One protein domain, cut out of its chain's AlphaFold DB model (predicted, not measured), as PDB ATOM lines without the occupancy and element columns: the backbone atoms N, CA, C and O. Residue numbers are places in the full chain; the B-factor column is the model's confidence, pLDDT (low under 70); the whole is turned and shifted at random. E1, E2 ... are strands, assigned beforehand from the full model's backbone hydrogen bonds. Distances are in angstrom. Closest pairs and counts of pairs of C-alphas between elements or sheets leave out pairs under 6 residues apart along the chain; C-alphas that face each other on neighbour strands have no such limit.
ATOM      1  N   ASP A  48     153.333  49.969 172.872       30.78
ATOM      2  CA  ASP A  48     152.902  49.420 174.169       30.78
ATOM      3  C   ASP A  48     152.164  50.445 175.068       30.78
ATOM      4  O   ASP A  48     151.566  50.082 176.083       30.78
ATOM      5  N   TYR A  49     152.177  51.733 174.694       40.00
ATOM      6  CA  TYR A  49     151.606  52.857 175.458       40.00
ATOM      7  C   TYR A  49     150.690  53.754 174.634       40.00
ATOM      8  O   TYR A  49     150.381  54.876 175.040       40.00
ATOM      9  N   SER A  50     150.271  53.302 173.460       40.06
ATOM     10  CA  SER A  50     149.420  54.091 172.577       40.06
ATOM     11  C   SER A  50     148.022  54.325 173.173       40.06
ATOM     12  O   SER A  50     147.416  55.356 172.915       40.06
ATOM     13  N   TRP A  51     147.559  53.453 174.079       39.22
ATOM     14  CA  TRP A  51     146.370  53.661 174.923       39.22
ATOM     15  C   TRP A  51     146.509  54.841 175.906       39.22
ATOM     16  O   TRP A  51     145.524  55.494 176.240       39.22
ATOM     17  N   ALA A  52     147.733  55.164 176.344       40.34
ATOM     18  CA  ALA A  52     148.017  56.251 177.288       40.34
ATOM     19  C   ALA A  52     148.085  57.632 176.615       40.34
ATOM     20  O   ALA A  52     148.344  58.639 177.276       40.34
ATOM     21  N   LYS A  53     147.891  57.684 175.296       46.09
ATOM     22  CA  LYS A  53     147.958  58.902 174.500       46.09
ATOM     23  C   LYS A  53     146.681  58.965 173.665       46.09
ATOM     24  O   LYS A  53     146.575  58.210 172.701       46.09
ATOM     25  N   PRO A  54     145.720  59.861 173.960       41.50
ATOM     26  CA  PRO A  54     144.817  60.248 172.893       41.50
ATOM     27  C   PRO A  54     145.682  60.806 171.759       41.50
ATOM     28  O   PRO A  54     146.859  61.125 171.955       41.50
ATOM     29  N   ASP A  55     145.122  60.894 170.564       43.50
ATOM     30  CA  ASP A  55     145.776  61.560 169.448       43.50
ATOM     31  C   ASP A  55     145.940  63.039 169.834       43.50
ATOM     32  O   ASP A  55     145.057  63.864 169.600       43.50
ATOM     33  N   ILE A  56     147.017  63.355 170.566       44.28
ATOM     34  CA  ILE A  56     147.311  64.689 171.064       44.28
ATOM     35  C   ILE A  56     147.856  65.463 169.847       44.28
ATOM     36  O   ILE A  56     149.029  65.814 169.771       44.28
ATOM     37  N   LYS A  57     146.989  65.688 168.858       47.47
ATOM     38  CA  LYS A  57     147.243  66.509 167.680       47.47
ATOM     39  C   LYS A  57     147.023  67.960 168.052       47.47
ATOM     40  O   LYS A  57     145.881  68.378 168.199       47.47
ATOM     41  N   GLY A  58     148.112  68.718 168.179       52.22
ATOM     42  CA  GLY A  58     148.010  70.174 168.273       52.22
ATOM     43  C   GLY A  58     147.145  70.709 167.144       52.22
ATOM     44  O   GLY A  58     147.165  70.177 166.028       52.22
ATOM     45  N   GLN A  59     146.350  71.734 167.431       66.00
ATOM     46  CA  GLN A  59     145.485  72.306 166.416       66.00
ATOM     47  C   GLN A  59     146.364  72.961 165.350       66.00
ATOM     48  O   GLN A  59     147.053  73.951 165.609       66.00
ATOM     49  N   LYS A  60     146.367  72.391 164.140       72.12
ATOM     50  CA  LYS A  60     147.072  72.995 163.014       72.12
ATOM     51  C   LYS A  60     146.458  74.363 162.745       72.12
ATOM     52  O   LYS A  60     145.266  74.478 162.468       72.12
ATOM     53  N   ILE A  61     147.295  75.383 162.808       77.56
ATOM     54  CA  ILE A  61     146.915  76.745 162.488       77.56
ATOM     55  C   ILE A  61     147.120  76.925 160.990       77.56
ATOM     56  O   ILE A  61     148.210  76.714 160.455       77.56
ATOM     57  N   VAL A  62     146.058  77.346 160.315       82.44
ATOM     58  CA  VAL A  62     146.130  77.818 158.936       82.44
ATOM     59  C   VAL A  62     145.809  79.300 158.967       82.44
ATOM     60  O   VAL A  62     144.665  79.685 159.197       82.44
ATOM     61  N   LEU A  63     146.835  80.125 158.773       84.69
ATOM     62  CA  LEU A  63     146.665  81.566 158.701       84.69
ATOM     63  C   LEU A  63     145.929  81.919 157.402       84.69
ATOM     64  O   LEU A  63     146.420  81.652 156.306       84.69
ATOM     65  N   GLN A  64     144.758  82.533 157.520       85.12
ATOM     66  CA  GLN A  64     144.034  83.140 156.410       85.12
ATOM     67  C   GLN A  64     144.332  84.639 156.424       85.12
ATOM     68  O   GLN A  64     144.062  85.311 157.415       85.12
ATOM     69  N   ASN A  65     144.922  85.167 155.348       86.00
ATOM     70  CA  ASN A  65     145.386  86.562 155.283       86.00
ATOM     71  C   ASN A  65     146.308  86.941 156.462       86.00
ATOM     72  O   ASN A  65     146.140  87.996 157.072       86.00
ATOM     73  N   SER A  66     147.239  86.047 156.814       86.69
ATOM     74  CA  SER A  66     148.152  86.181 157.966       86.69
ATOM     75  C   SER A  66     147.463  86.229 159.336       86.69
ATOM     76  O   SER A  66     148.063  86.674 160.313       86.69
ATOM     77  N   GLN A  67     146.209  85.770 159.433       90.69
ATOM     78  CA  GLN A  67     145.437  85.773 160.673       90.69
ATOM     79  C   GLN A  67     144.768  84.429 160.957       90.69
ATOM     80  O   GLN A  67     144.422  83.678 160.048       90.69
ATOM     81  N   TYR A  68     144.540  84.137 162.234       90.25
ATOM     82  CA  TYR A  68     143.783  82.970 162.671       90.25
ATOM     83  C   TYR A  68     142.973  83.295 163.924       90.25
ATOM     84  O   TYR A  68     143.530  83.705 164.941       90.25
ATOM     85  N   ALA A  69     141.653  83.134 163.844       89.88
ATOM     86  CA  ALA A  69     140.753  83.357 164.967       89.88
ATOM     87  C   ALA A  69     140.602  82.076 165.795       89.88
ATOM     88  O   ALA A  69     140.407  80.996 165.240       89.88
ATOM     89  N   PHE A  70     140.657  82.209 167.116       85.31
ATOM     90  CA  PHE A  70     140.482  81.103 168.054       85.31
ATOM     91  C   PHE A  70     139.845  81.590 169.354       85.31
ATOM     92  O   PHE A  70     139.837  82.784 169.651       85.31
ATOM     93  N   ASN A  71     139.308  80.657 170.137       83.00
ATOM     94  CA  ASN A  71     138.809  80.941 171.476       83.00
ATOM     95  C   ASN A  71     139.772  80.363 172.512       83.00
ATOM     96  O   ASN A  71     140.228  79.233 172.368       83.00
ATOM     97  N   TRP A  72     140.049  81.130 173.561       80.44
ATOM     98  CA  TRP A  72     140.862  80.716 174.697       80.44
ATOM     99  C   TRP A  72     140.224  81.220 175.991       80.44
ATOM    100  O   TRP A  72     139.849  82.386 176.092       80.44
ATOM    101  N   ASN A  73     140.036  80.338 176.963       76.31
ATOM    102  CA  ASN A  73     139.302  80.548 178.202       76.31
ATOM    103  C   ASN A  73     137.953  81.258 177.985       76.31
ATOM    104  O   ASN A  73     137.669  82.310 178.561       76.31
ATOM    105  N   SER A  74     137.165  80.725 177.042       77.38
ATOM    106  CA  SER A  74     135.875  81.282 176.598       77.38
ATOM    107  C   SER A  74     135.921  82.727 176.062       77.38
ATOM    108  O   SER A  74     134.878  83.369 175.938       77.38
ATOM    109  N   LYS A  75     137.102  83.254 175.716       84.31
ATOM    110  CA  LYS A  75     137.292  84.578 175.101       84.31
ATOM    111  C   LYS A  75     137.837  84.443 173.684       84.31
ATOM    112  O   LYS A  75     138.649  83.565 173.413       84.31
ATOM    113  N   ALA A  76     137.412  85.333 172.794       88.12
ATOM    114  CA  ALA A  76     137.872  85.353 171.410       88.12
ATOM    115  C   ALA A  76     139.219  86.079 171.269       88.12
ATOM    116  O   ALA A  76     139.410  87.172 171.814       88.12
ATOM    117  N   TYR A  77     140.117  85.484 170.487       90.75
ATOM    118  CA  TYR A  77     141.442  85.993 170.162       90.75
ATOM    119  C   TYR A  77     141.741  85.826 168.670       90.75
ATOM    120  O   TYR A  77     141.221  84.930 168.003       90.75
ATOM    121  N   THR A  78     142.637  86.665 168.157       92.62
ATOM    122  CA  THR A  78     143.154  86.561 166.790       92.62
ATOM    123  C   THR A  78     144.670  86.486 166.825       92.62
ATOM    124  O   THR A  78     145.332  87.437 167.228       92.62
ATOM    125  N   LEU A  79     145.231  85.371 166.376       91.94
ATOM    126  CA  LEU A  79     146.649  85.250 166.072       91.94
ATOM    127  C   LEU A  79     146.946  85.997 164.770       91.94
ATOM    128  O   LEU A  79     146.204  85.855 163.800       91.94
ATOM    129  N   GLN A  80     148.026  86.766 164.743       91.88
ATOM    130  CA  GLN A  80     148.503  87.496 163.575       91.88
ATOM    131  C   GLN A  80     149.999  87.252 163.386       91.88
ATOM    132  O   GLN A  80     150.768  87.326 164.349       91.88
ATOM    133  N   GLU A  81     150.402  86.996 162.147       87.25
ATOM    134  CA  GLU A  81     151.806  86.957 161.743       87.25
ATOM    135  C   GLU A  81     152.172  88.263 161.034       87.25
ATOM    136  O   GLU A  81     151.608  88.585 159.989       87.25
ATOM    137  N   ASN A  82     153.124  89.004 161.605       81.62
ATOM    138  CA  ASN A  82     153.678  90.222 161.019       81.62
ATOM    139  C   ASN A  82     155.202  90.071 160.957       81.62
ATOM    140  O   ASN A  82     155.838  89.913 161.997       81.62
ATOM    141  N   ASP A  83     155.787  90.088 159.758       73.31
ATOM    142  CA  ASP A  83     157.242  89.997 159.537       73.31
ATOM    143  C   ASP A  83     157.928  88.812 160.258       73.31
ATOM    144  O   ASP A  83     159.035  88.931 160.786       73.31
ATOM    145  N   GLY A  84     157.262  87.651 160.311       69.94
ATOM    146  CA  GLY A  84     157.770  86.438 160.972       69.94
ATOM    147  C   GLY A  84     157.664  86.441 162.505       69.94
ATOM    148  O   GLY A  84     158.164  85.527 163.164       69.94
ATOM    149  N   LEU A  85     157.009  87.450 163.090       80.75
ATOM    150  CA  LEU A  85     156.651  87.502 164.505       80.75
ATOM    151  C   LEU A  85     155.168  87.182 164.692       80.75
ATOM    152  O   LEU A  85     154.295  87.794 164.072       80.75
ATOM    153  N   LEU A  86     154.886  86.255 165.605       88.88
ATOM    154  CA  LEU A  86     153.524  85.928 166.004       88.88
ATOM    155  C   LEU A  86     153.069  86.816 167.166       88.88
ATOM    156  O   LEU A  86     153.729  86.926 168.203       88.88
ATOM    157  N   THR A  87     151.900  87.424 167.002       91.44
ATOM    158  CA  THR A  87     151.226  88.246 168.015       91.44
ATOM    159  C   THR A  87     149.780  87.803 168.167       91.44
ATOM    160  O   THR A  87     149.172  87.327 167.213       91.44
ATOM    161  N   ILE A  88     149.215  87.945 169.361       91.94
ATOM    162  CA  ILE A  88     147.796  87.684 169.610       91.94
ATOM    163  C   ILE A  88     147.105  89.006 169.897       91.94
ATOM    164  O   ILE A  88     147.588  89.804 170.692       91.94
ATOM    165  N   LYS A  89     145.956  89.222 169.271       92.50
ATOM    166  CA  LYS A  89     145.074  90.353 169.520       92.50
ATOM    167  C   LYS A  89     143.849  89.871 170.287       92.50
ATOM    168  O   LYS A  89     143.213  88.903 169.873       92.50
ATOM    169  N   ASP A  90     143.532  90.515 171.404       89.81
ATOM    170  CA  ASP A  90     142.275  90.258 172.115       89.81
ATOM    171  C   ASP A  90     141.086  90.978 171.447       89.81
ATOM    172  O   ASP A  90     141.251  91.779 170.522       89.81
ATOM    173  N   ALA A  91     139.868  90.712 171.925       84.50
ATOM    174  CA  ALA A  91     138.653  91.351 171.411       84.50
ATOM    175  C   ALA A  91     138.634  92.889 171.570       84.50
ATOM    176  O   ALA A  91     137.953  93.572 170.807       84.50
ATOM    177  N   ALA A  92     139.377  93.442 172.537       84.12
ATOM    178  CA  ALA A  92     139.523  94.885 172.745       84.12
ATOM    179  C   ALA A  92     140.617  95.505 171.855       84.12
ATOM    180  O   ALA A  92     140.750  96.725 171.773       84.12
ATOM    181  N   GLY A  93     141.381  94.670 171.156       84.19
ATOM    182  CA  GLY A  93     142.446  95.056 170.256       84.19
ATOM    183  C   GLY A  93     143.824  95.195 170.897       84.19
ATOM    184  O   GLY A  93     144.744  95.636 170.205       84.19
ATOM    185  N   ASN A  94     143.988  94.799 172.160       88.12
ATOM    186  CA  ASN A  94     145.288  94.779 172.822       88.12
ATOM    187  C   ASN A  94     146.162  93.676 172.225       88.12
ATOM    188  O   ASN A  94     145.695  92.563 171.975       88.12
ATOM    189  N   LEU A  95     147.441  93.991 172.026       89.75
ATOM    190  CA  LEU A  95     148.425  93.058 171.494       89.75
ATOM    191  C   LEU A  95     149.157  92.334 172.624       89.75
ATOM    192  O   LEU A  95     149.650  92.947 173.568       89.75
ATOM    193  N   ILE A  96     149.272  91.023 172.473       89.62
ATOM    194  CA  ILE A  96     150.018  90.111 173.329       89.62
ATOM    195  C   ILE A  96     151.145  89.544 172.465       89.62
ATOM    196  O   ILE A  96     150.910  88.803 171.507       89.62
ATOM    197  N   SER A  97     152.383  89.918 172.773       83.69
ATOM    198  CA  SER A  97     153.553  89.463 172.019       83.69
ATOM    199  C   SER A  97     154.022  88.093 172.500       83.69
ATOM    200  O   SER A  97     154.170  87.862 173.702       83.69
ATOM    201  N   GLY A  98     154.290  87.195 171.552       80.44
ATOM    202  CA  GLY A  98     154.905  85.905 171.833       80.44
ATOM    203  C   GLY A  98     156.412  86.043 172.017       80.44
ATOM    204  O   GLY A  98     157.073  86.785 171.292       80.44
ATOM    205  N   GLN A  99     156.983  85.314 172.974       81.38
ATOM    206  CA  GLN A  99     158.432  85.143 173.058       81.38
ATOM    207  C   GLN A  99     158.844  83.913 172.254       81.38
ATOM    208  O   GLN A  99     158.494  82.792 172.639       81.38
ATOM    209  N   LYS A 100     159.613  84.118 171.175       85.44
ATOM    210  CA  LYS A 100     160.220  83.019 170.418       85.44
ATOM    211  C   LYS A 100     161.298  82.343 171.265       85.44
ATOM    212  O   LYS A 100     162.167  83.000 171.841       85.44
ATOM    213  N   ARG A 101     161.220  81.024 171.368       80.44
ATOM    214  CA  ARG A 101     162.106  80.163 172.152       80.44
ATOM    215  C   ARG A 101     162.358  78.873 171.377       80.44
ATOM    216  O   ARG A 101     161.613  78.536 170.463       80.44
ATOM    217  N   ARG A 102     163.400  78.142 171.766       74.00
ATOM    218  CA  ARG A 102     163.734  76.833 171.201       74.00
ATOM    219  C   ARG A 102     163.520  75.756 172.246       74.00
ATOM    220  O   ARG A 102     163.869  75.959 173.411       74.00
ATOM    221  N   SER A 103     162.922  74.637 171.857       57.47
ATOM    222  CA  SER A 103     162.705  73.539 172.784       57.47
ATOM    223  C   SER A 103     164.010  72.851 173.174       57.47
ATOM    224  O   SER A 103     164.851  72.519 172.332       57.47
ATOM    225  N   ASN A 104     164.164  72.620 174.476       53.00
ATOM    226  CA  ASN A 104     165.008  71.564 175.026       53.00
ATOM    227  C   ASN A 104     164.184  70.262 175.107       53.00
ATOM    228  O   ASN A 104     162.968  70.306 174.930       53.00
ATOM    229  N   GLY A 105     164.840  69.114 175.312       45.00
ATOM    230  CA  GLY A 105     164.317  67.750 175.087       45.00
ATOM    231  C   GLY A 105     163.009  67.315 175.775       45.00
ATOM    232  O   GLY A 105     162.619  66.166 175.608       45.00
ATOM    233  N   ASP A 106     162.309  68.208 176.478       41.53
ATOM    234  CA  ASP A 106     161.084  67.949 177.246       41.53
ATOM    235  C   ASP A 106     159.821  68.610 176.641       41.53
ATOM    236  O   ASP A 106     158.832  68.847 177.340       41.53
ATOM    237  N   MET A 107     159.829  68.963 175.350       44.94
ATOM    238  CA  MET A 107     158.702  69.642 174.682       44.94
ATOM    239  C   MET A 107     158.051  68.797 173.582       44.94
ATOM    240  O   MET A 107     158.622  67.810 173.133       44.94
ATOM    241  N   TYR A 108     156.844  69.198 173.157       48.84
ATOM    242  CA  TYR A 108     156.058  68.542 172.103       48.84
ATOM    243  C   TYR A 108     156.899  68.194 170.869       48.84
ATOM    244  O   TYR A 108     157.686  69.011 170.388       48.84
ATOM    245  N   PHE A 109     156.670  66.993 170.346       45.09
ATOM    246  CA  PHE A 109     157.269  66.499 169.119       45.09
ATOM    247  C   PHE A 109     156.205  65.803 168.278       45.09
ATOM    248  O   PHE A 109     155.352  65.077 168.792       45.09
ATOM    249  N   ASP A 110     156.280  66.006 166.968       45.06
ATOM    250  CA  ASP A 110     155.542  65.178 166.026       45.06
ATOM    251  C   ASP A 110     156.173  63.778 166.018       45.06
ATOM    252  O   ASP A 110     157.380  63.625 165.819       45.06
ATOM    253  N   LYS A 111     155.358  62.741 166.236       44.97
ATOM    254  CA  LYS A 111     155.808  61.344 166.209       44.97
ATOM    255  C   LYS A 111     156.437  60.978 164.861       44.97
ATOM    256  O   LYS A 111     157.372  60.182 164.841       44.97
ATOM    257  N   SER A 112     155.955  61.566 163.764       42.50
ATOM    258  CA  SER A 112     156.507  61.359 162.421       42.50
ATOM    259  C   SER A 112     157.918  61.943 162.255       42.50
ATOM    260  O   SER A 112     158.670  61.511 161.384       42.50
ATOM    261  N   ALA A 113     158.309  62.885 163.116       45.22
ATOM    262  CA  ALA A 113     159.603  63.555 163.071       45.22
ATOM    263  C   ALA A 113     160.673  62.900 163.966       45.22
ATOM    264  O   ALA A 113     161.837  63.308 163.923       45.22
ATOM    265  N   LEU A 114     160.304  61.897 164.768       49.88
ATOM    266  CA  LEU A 114     161.233  61.177 165.635       49.88
ATOM    267  C   LEU A 114     162.176  60.296 164.822       49.88
ATOM    268  O   LEU A 114     161.750  59.531 163.957       49.88
ATOM    269  N   LYS A 115     163.467  60.360 165.143       50.53
ATOM    270  CA  LYS A 115     164.495  59.548 164.487       50.53
ATOM    271  C   LYS A 115     165.124  58.595 165.489       50.53
ATOM    272  O   LYS A 115     165.314  58.945 166.647       50.53
ATOM    273  N   SER A 191     164.924  69.474 168.342       61.62
ATOM    274  CA  SER A 191     164.499  70.791 168.823       61.62
ATOM    275  C   SER A 191     163.593  71.477 167.801       61.62
ATOM    276  O   SER A 191     163.875  71.448 166.603       61.62
ATOM    277  N   TYR A 192     162.584  72.183 168.298       65.62
ATOM    278  CA  TYR A 192     161.646  72.990 167.527       65.62
ATOM    279  C   TYR A 192     161.621  74.414 168.067       65.62
ATOM    280  O   TYR A 192     161.806  74.643 169.267       65.62
ATOM    281  N   ASP A 193     161.353  75.364 167.184       77.12
ATOM    282  CA  ASP A 193     161.089  76.735 167.590       77.12
ATOM    283  C   ASP A 193     159.606  76.884 167.972       77.12
ATOM    284  O   ASP A 193     158.721  76.241 167.403       77.12
ATOM    285  N   TYR A 194     159.327  77.704 168.981       77.75
ATOM    286  CA  TYR A 194     157.972  77.965 169.459       77.75
ATOM    287  C   TYR A 194     157.823  79.392 169.987       77.75
ATOM    288  O   TYR A 194     158.788  80.015 170.425       77.75
ATOM    289  N   HIS A 195     156.589  79.886 170.005       84.31
ATOM    290  CA  HIS A 195     156.191  81.189 170.528       84.31
ATOM    291  C   HIS A 195     155.351  80.993 171.784       84.31
ATOM    292  O   HIS A 195     154.313  80.338 171.729       84.31
ATOM    293  N   ALA A 196     155.797  81.534 172.918       81.31
ATOM    294  CA  ALA A 196     155.056  81.483 174.179       81.31
ATOM    295  C   ALA A 196     154.375  82.821 174.482       81.31
ATOM    296  O   ALA A 196     155.038  83.860 174.515       81.31
ATOM    297  N   PHE A 197     153.077  82.779 174.769       85.12
ATOM    298  CA  PHE A 197     152.229  83.923 175.086       85.12
ATOM    299  C   PHE A 197     151.767  83.838 176.542       85.12
ATOM    300  O   PHE A 197     151.253  82.809 176.986       85.12
ATOM    301  N   ALA A 198     151.966  84.916 177.299       84.44
ATOM    302  CA  ALA A 198     151.364  85.086 178.617       84.44
ATOM    303  C   ALA A 198     149.996  85.746 178.432       84.44
ATOM    304  O   ALA A 198     149.914  86.902 178.015       84.44
ATOM    305  N   MET A 199     148.932  84.994 178.689       82.38
ATOM    306  CA  MET A 199     147.567  85.453 178.471       82.38
ATOM    307  C   MET A 199     147.106  86.346 179.640       82.38
ATOM    308  O   MET A 199     147.594  86.186 180.763       82.38
ATOM    309  N   PRO A 200     146.159  87.282 179.428       79.06
ATOM    310  CA  PRO A 200     145.732  88.231 180.464       79.06
ATOM    311  C   PRO A 200     145.107  87.593 181.712       79.06
ATOM    312  O   PRO A 200     145.045  88.220 182.764       79.06
ATOM    313  N   ASP A 201     144.617  86.362 181.595       69.00
ATOM    314  CA  ASP A 201     144.045  85.567 182.685       69.00
ATOM    315  C   ASP A 201     145.100  84.783 183.491       69.00
ATOM    316  O   ASP A 201     144.755  84.034 184.404       69.00
ATOM    317  N   GLY A 202     146.386  84.955 183.166       70.81
ATOM    318  CA  GLY A 202     147.503  84.258 183.801       70.81
ATOM    319  C   GLY A 202     147.804  82.880 183.206       70.81
ATOM    320  O   GLY A 202     148.740  82.223 183.662       70.81
ATOM    321  N   SER A 203     147.053  82.437 182.192       71.38
ATOM    322  CA  SER A 203     147.355  81.207 181.458       71.38
ATOM    323  C   SER A 203     148.498  81.406 180.452       71.38
ATOM    324  O   SER A 203     148.911  82.528 180.139       71.38
ATOM    325  N   HIS A 204     149.046  80.299 179.945       72.81
ATOM    326  CA  HIS A 204     150.123  80.314 178.958       72.81
ATOM    327  C   HIS A 204     149.718  79.539 177.710       72.81
ATOM    328  O   HIS A 204     149.449  78.342 177.792       72.81
ATOM    329  N   LEU A 205     149.757  80.212 176.563       76.69
ATOM    330  CA  LEU A 205     149.538  79.618 175.249       76.69
ATOM    331  C   LEU A 205     150.882  79.460 174.532       76.69
ATOM    332  O   LEU A 205     151.735  80.345 174.594       76.69
ATOM    333  N   VAL A 206     151.086  78.338 173.848       76.31
ATOM    334  CA  VAL A 206     152.293  78.079 173.053       76.31
ATOM    335  C   VAL A 206     151.900  77.753 171.619       76.31
ATOM    336  O   VAL A 206     150.924  77.047 171.389       76.31
ATOM    337  N   ILE A 207     152.662  78.252 170.649       78.88
ATOM    338  CA  ILE A 207     152.495  77.947 169.225       78.88
ATOM    339  C   ILE A 207     153.831  77.459 168.673       78.88
ATOM    340  O   ILE A 207     154.828  78.169 168.751       78.88
ATOM    341  N   TYR A 208     153.854  76.250 168.128       75.12
ATOM    342  CA  TYR A 208     155.040  75.614 167.565       75.12
ATOM    343  C   TYR A 208     155.198  75.943 166.079       75.12
ATOM    344  O   TYR A 208     154.222  75.928 165.328       75.12
ATOM    345  N   GLU A 209     156.439  76.166 165.651       75.25
ATOM    346  CA  GLU A 209     156.841  76.158 164.244       75.25
ATOM    347  C   GLU A 209     157.193  74.711 163.860       75.25
ATOM    348  O   GLU A 209     158.332  74.262 164.003       75.25
ATOM    349  N   ALA A 210     156.190  73.940 163.438       62.91
ATOM    350  CA  ALA A 210     156.386  72.586 162.931       62.91
ATOM    351  C   ALA A 210     156.624  72.616 161.411       62.91
ATOM    352  O   ALA A 210     156.294  73.583 160.727       62.91
ATOM    353  N   ASN A 211     157.193  71.552 160.842       56.56
ATOM    354  CA  ASN A 211     157.281  71.419 159.390       56.56
ATOM    355  C   ASN A 211     156.281  70.349 158.909       56.56
ATOM    356  O   ASN A 211     156.493  69.185 159.250       56.56
ATOM    357  N   PRO A 212     155.225  70.688 158.137       55.03
ATOM    358  CA  PRO A 212     154.863  72.016 157.624       55.03
ATOM    359  C   PRO A 212     153.809  72.764 158.471       55.03
ATOM    360  O   PRO A 212     152.655  72.332 158.576       55.03
ATOM    361  N   GLY A 213     154.164  73.960 158.952       71.25
ATOM    362  CA  GLY A 213     153.238  75.000 159.413       71.25
ATOM    363  C   GLY A 213     153.204  75.261 160.922       71.25
ATOM    364  O   GLY A 213     153.936  74.680 161.718       71.25
ATOM    365  N   LEU A 214     152.318  76.170 161.323       76.06
ATOM    366  CA  LEU A 214     152.115  76.509 162.727       76.06
ATOM    367  C   LEU A 214     151.169  75.509 163.383       76.06
ATOM    368  O   LEU A 214     150.136  75.133 162.825       76.06
ATOM    369  N   VAL A 215     151.511  75.101 164.595       71.44
ATOM    370  CA  VAL A 215     150.691  74.197 165.394       71.44
ATOM    371  C   VAL A 215     150.461  74.859 166.736       71.44
ATOM    372  O   VAL A 215     151.405  75.082 167.495       71.44
ATOM    373  N   MET A 216     149.209  75.202 167.029       71.50
ATOM    374  CA  MET A 216     148.841  75.612 168.376       71.50
ATOM    375  C   MET A 216     149.113  74.429 169.293       71.50
ATOM    376  O   MET A 216     148.766  73.296 168.945       71.50
ATOM    377  N   GLN A 217     149.782  74.678 170.421       63.59
ATOM    378  CA  GLN A 217     150.044  73.648 171.413       63.59
ATOM    379  C   GLN A 217     148.764  72.855 171.646       63.59
ATOM    380  O   GLN A 217     147.727  73.436 171.952       63.59
ATOM    381  N   ASN A 218     148.868  71.532 171.529       50.78
ATOM    382  CA  ASN A 218     147.809  70.691 172.033       50.78
ATOM    383  C   ASN A 218     147.835  70.684 173.553       50.78
ATOM    384  O   ASN A 218     148.919  70.647 174.147       50.78
ATOM    385  N   VAL A 219     146.644  70.637 174.125       50.12
ATOM    386  CA  VAL A 219     146.292  70.137 175.444       50.12
ATOM    387  C   VAL A 219     147.480  69.981 176.380       50.12
ATOM    388  O   VAL A 219     148.196  68.972 176.379       50.12
TER     389      VAL A 219
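Overview. This is residues 48 to 115 and 191 to 219 of the 474 residues of an uncharacterized protein of Adhaeribacter soli (UniProt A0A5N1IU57). Two antiparallel sheets stand face to face as a small sandwich, and the chain passes between them from E1 to E2 and again where E5 runs on into E6. A free tail, residues 48 to 54, sticks out and adds to the length. The printed part has 97 residues, no named helix and nine strands, E1 to E9 along the chain; the sheets run E1 E9 E8 E7 E6 and E2 E3 E4 E5. The class is all strand, with under half of the residues, 47 of 97, in named elements. The whole is compact, radius of gyration of the C-alphas 14.1 A, and spans 47 by 29 by 24 A.

Arrangement. E7, residues 193 to 198, E8, 204 to 210, and E9, 213 to 216, form a meander, each the antiparallel neighbour of the one before; within hydrogen-bond range are N 207 and O 195, 2.9 A, and N 208 and O 215, 2.8 A. Edge strands are E1, 59 to 61, beside E9 with N 61 and O 214 at 2.9 A, and E6, 99 to 102, beside E7 with N 101 and O 194 at 2.8 A. E2, 67 to 72, E3, 75 to 82, E4, 85 to 90, and E5, 95 to 97, form a strongly twisted meander, with N 70 and O 77 at 2.9 A, N 80 and O 87 at 2.8 A, and N 96 and O 88 at 2.7 A. The sheets' best planes are 16 degrees apart; the closest C-alphas of E5 and E7, Ser 97 and Phe 197, are 6.5 A apart.

Along the chain. E3 is 22.3 A long, E8 18.9 A and E7 16.9 A. E1 begins at C-alpha 59 (145.485, 72.306, 166.416); E9 ends at C-alpha 216 (148.841, 75.612, 168.376).

Size, cuts and confidence. Residues 116 to 190 are cut out; C-alphas 115 and 191 are 12.1 A apart. Of the links printed whole, none is long. Confidence is under 70 at 35 residues, among them 48 to 59 and 103 to 115.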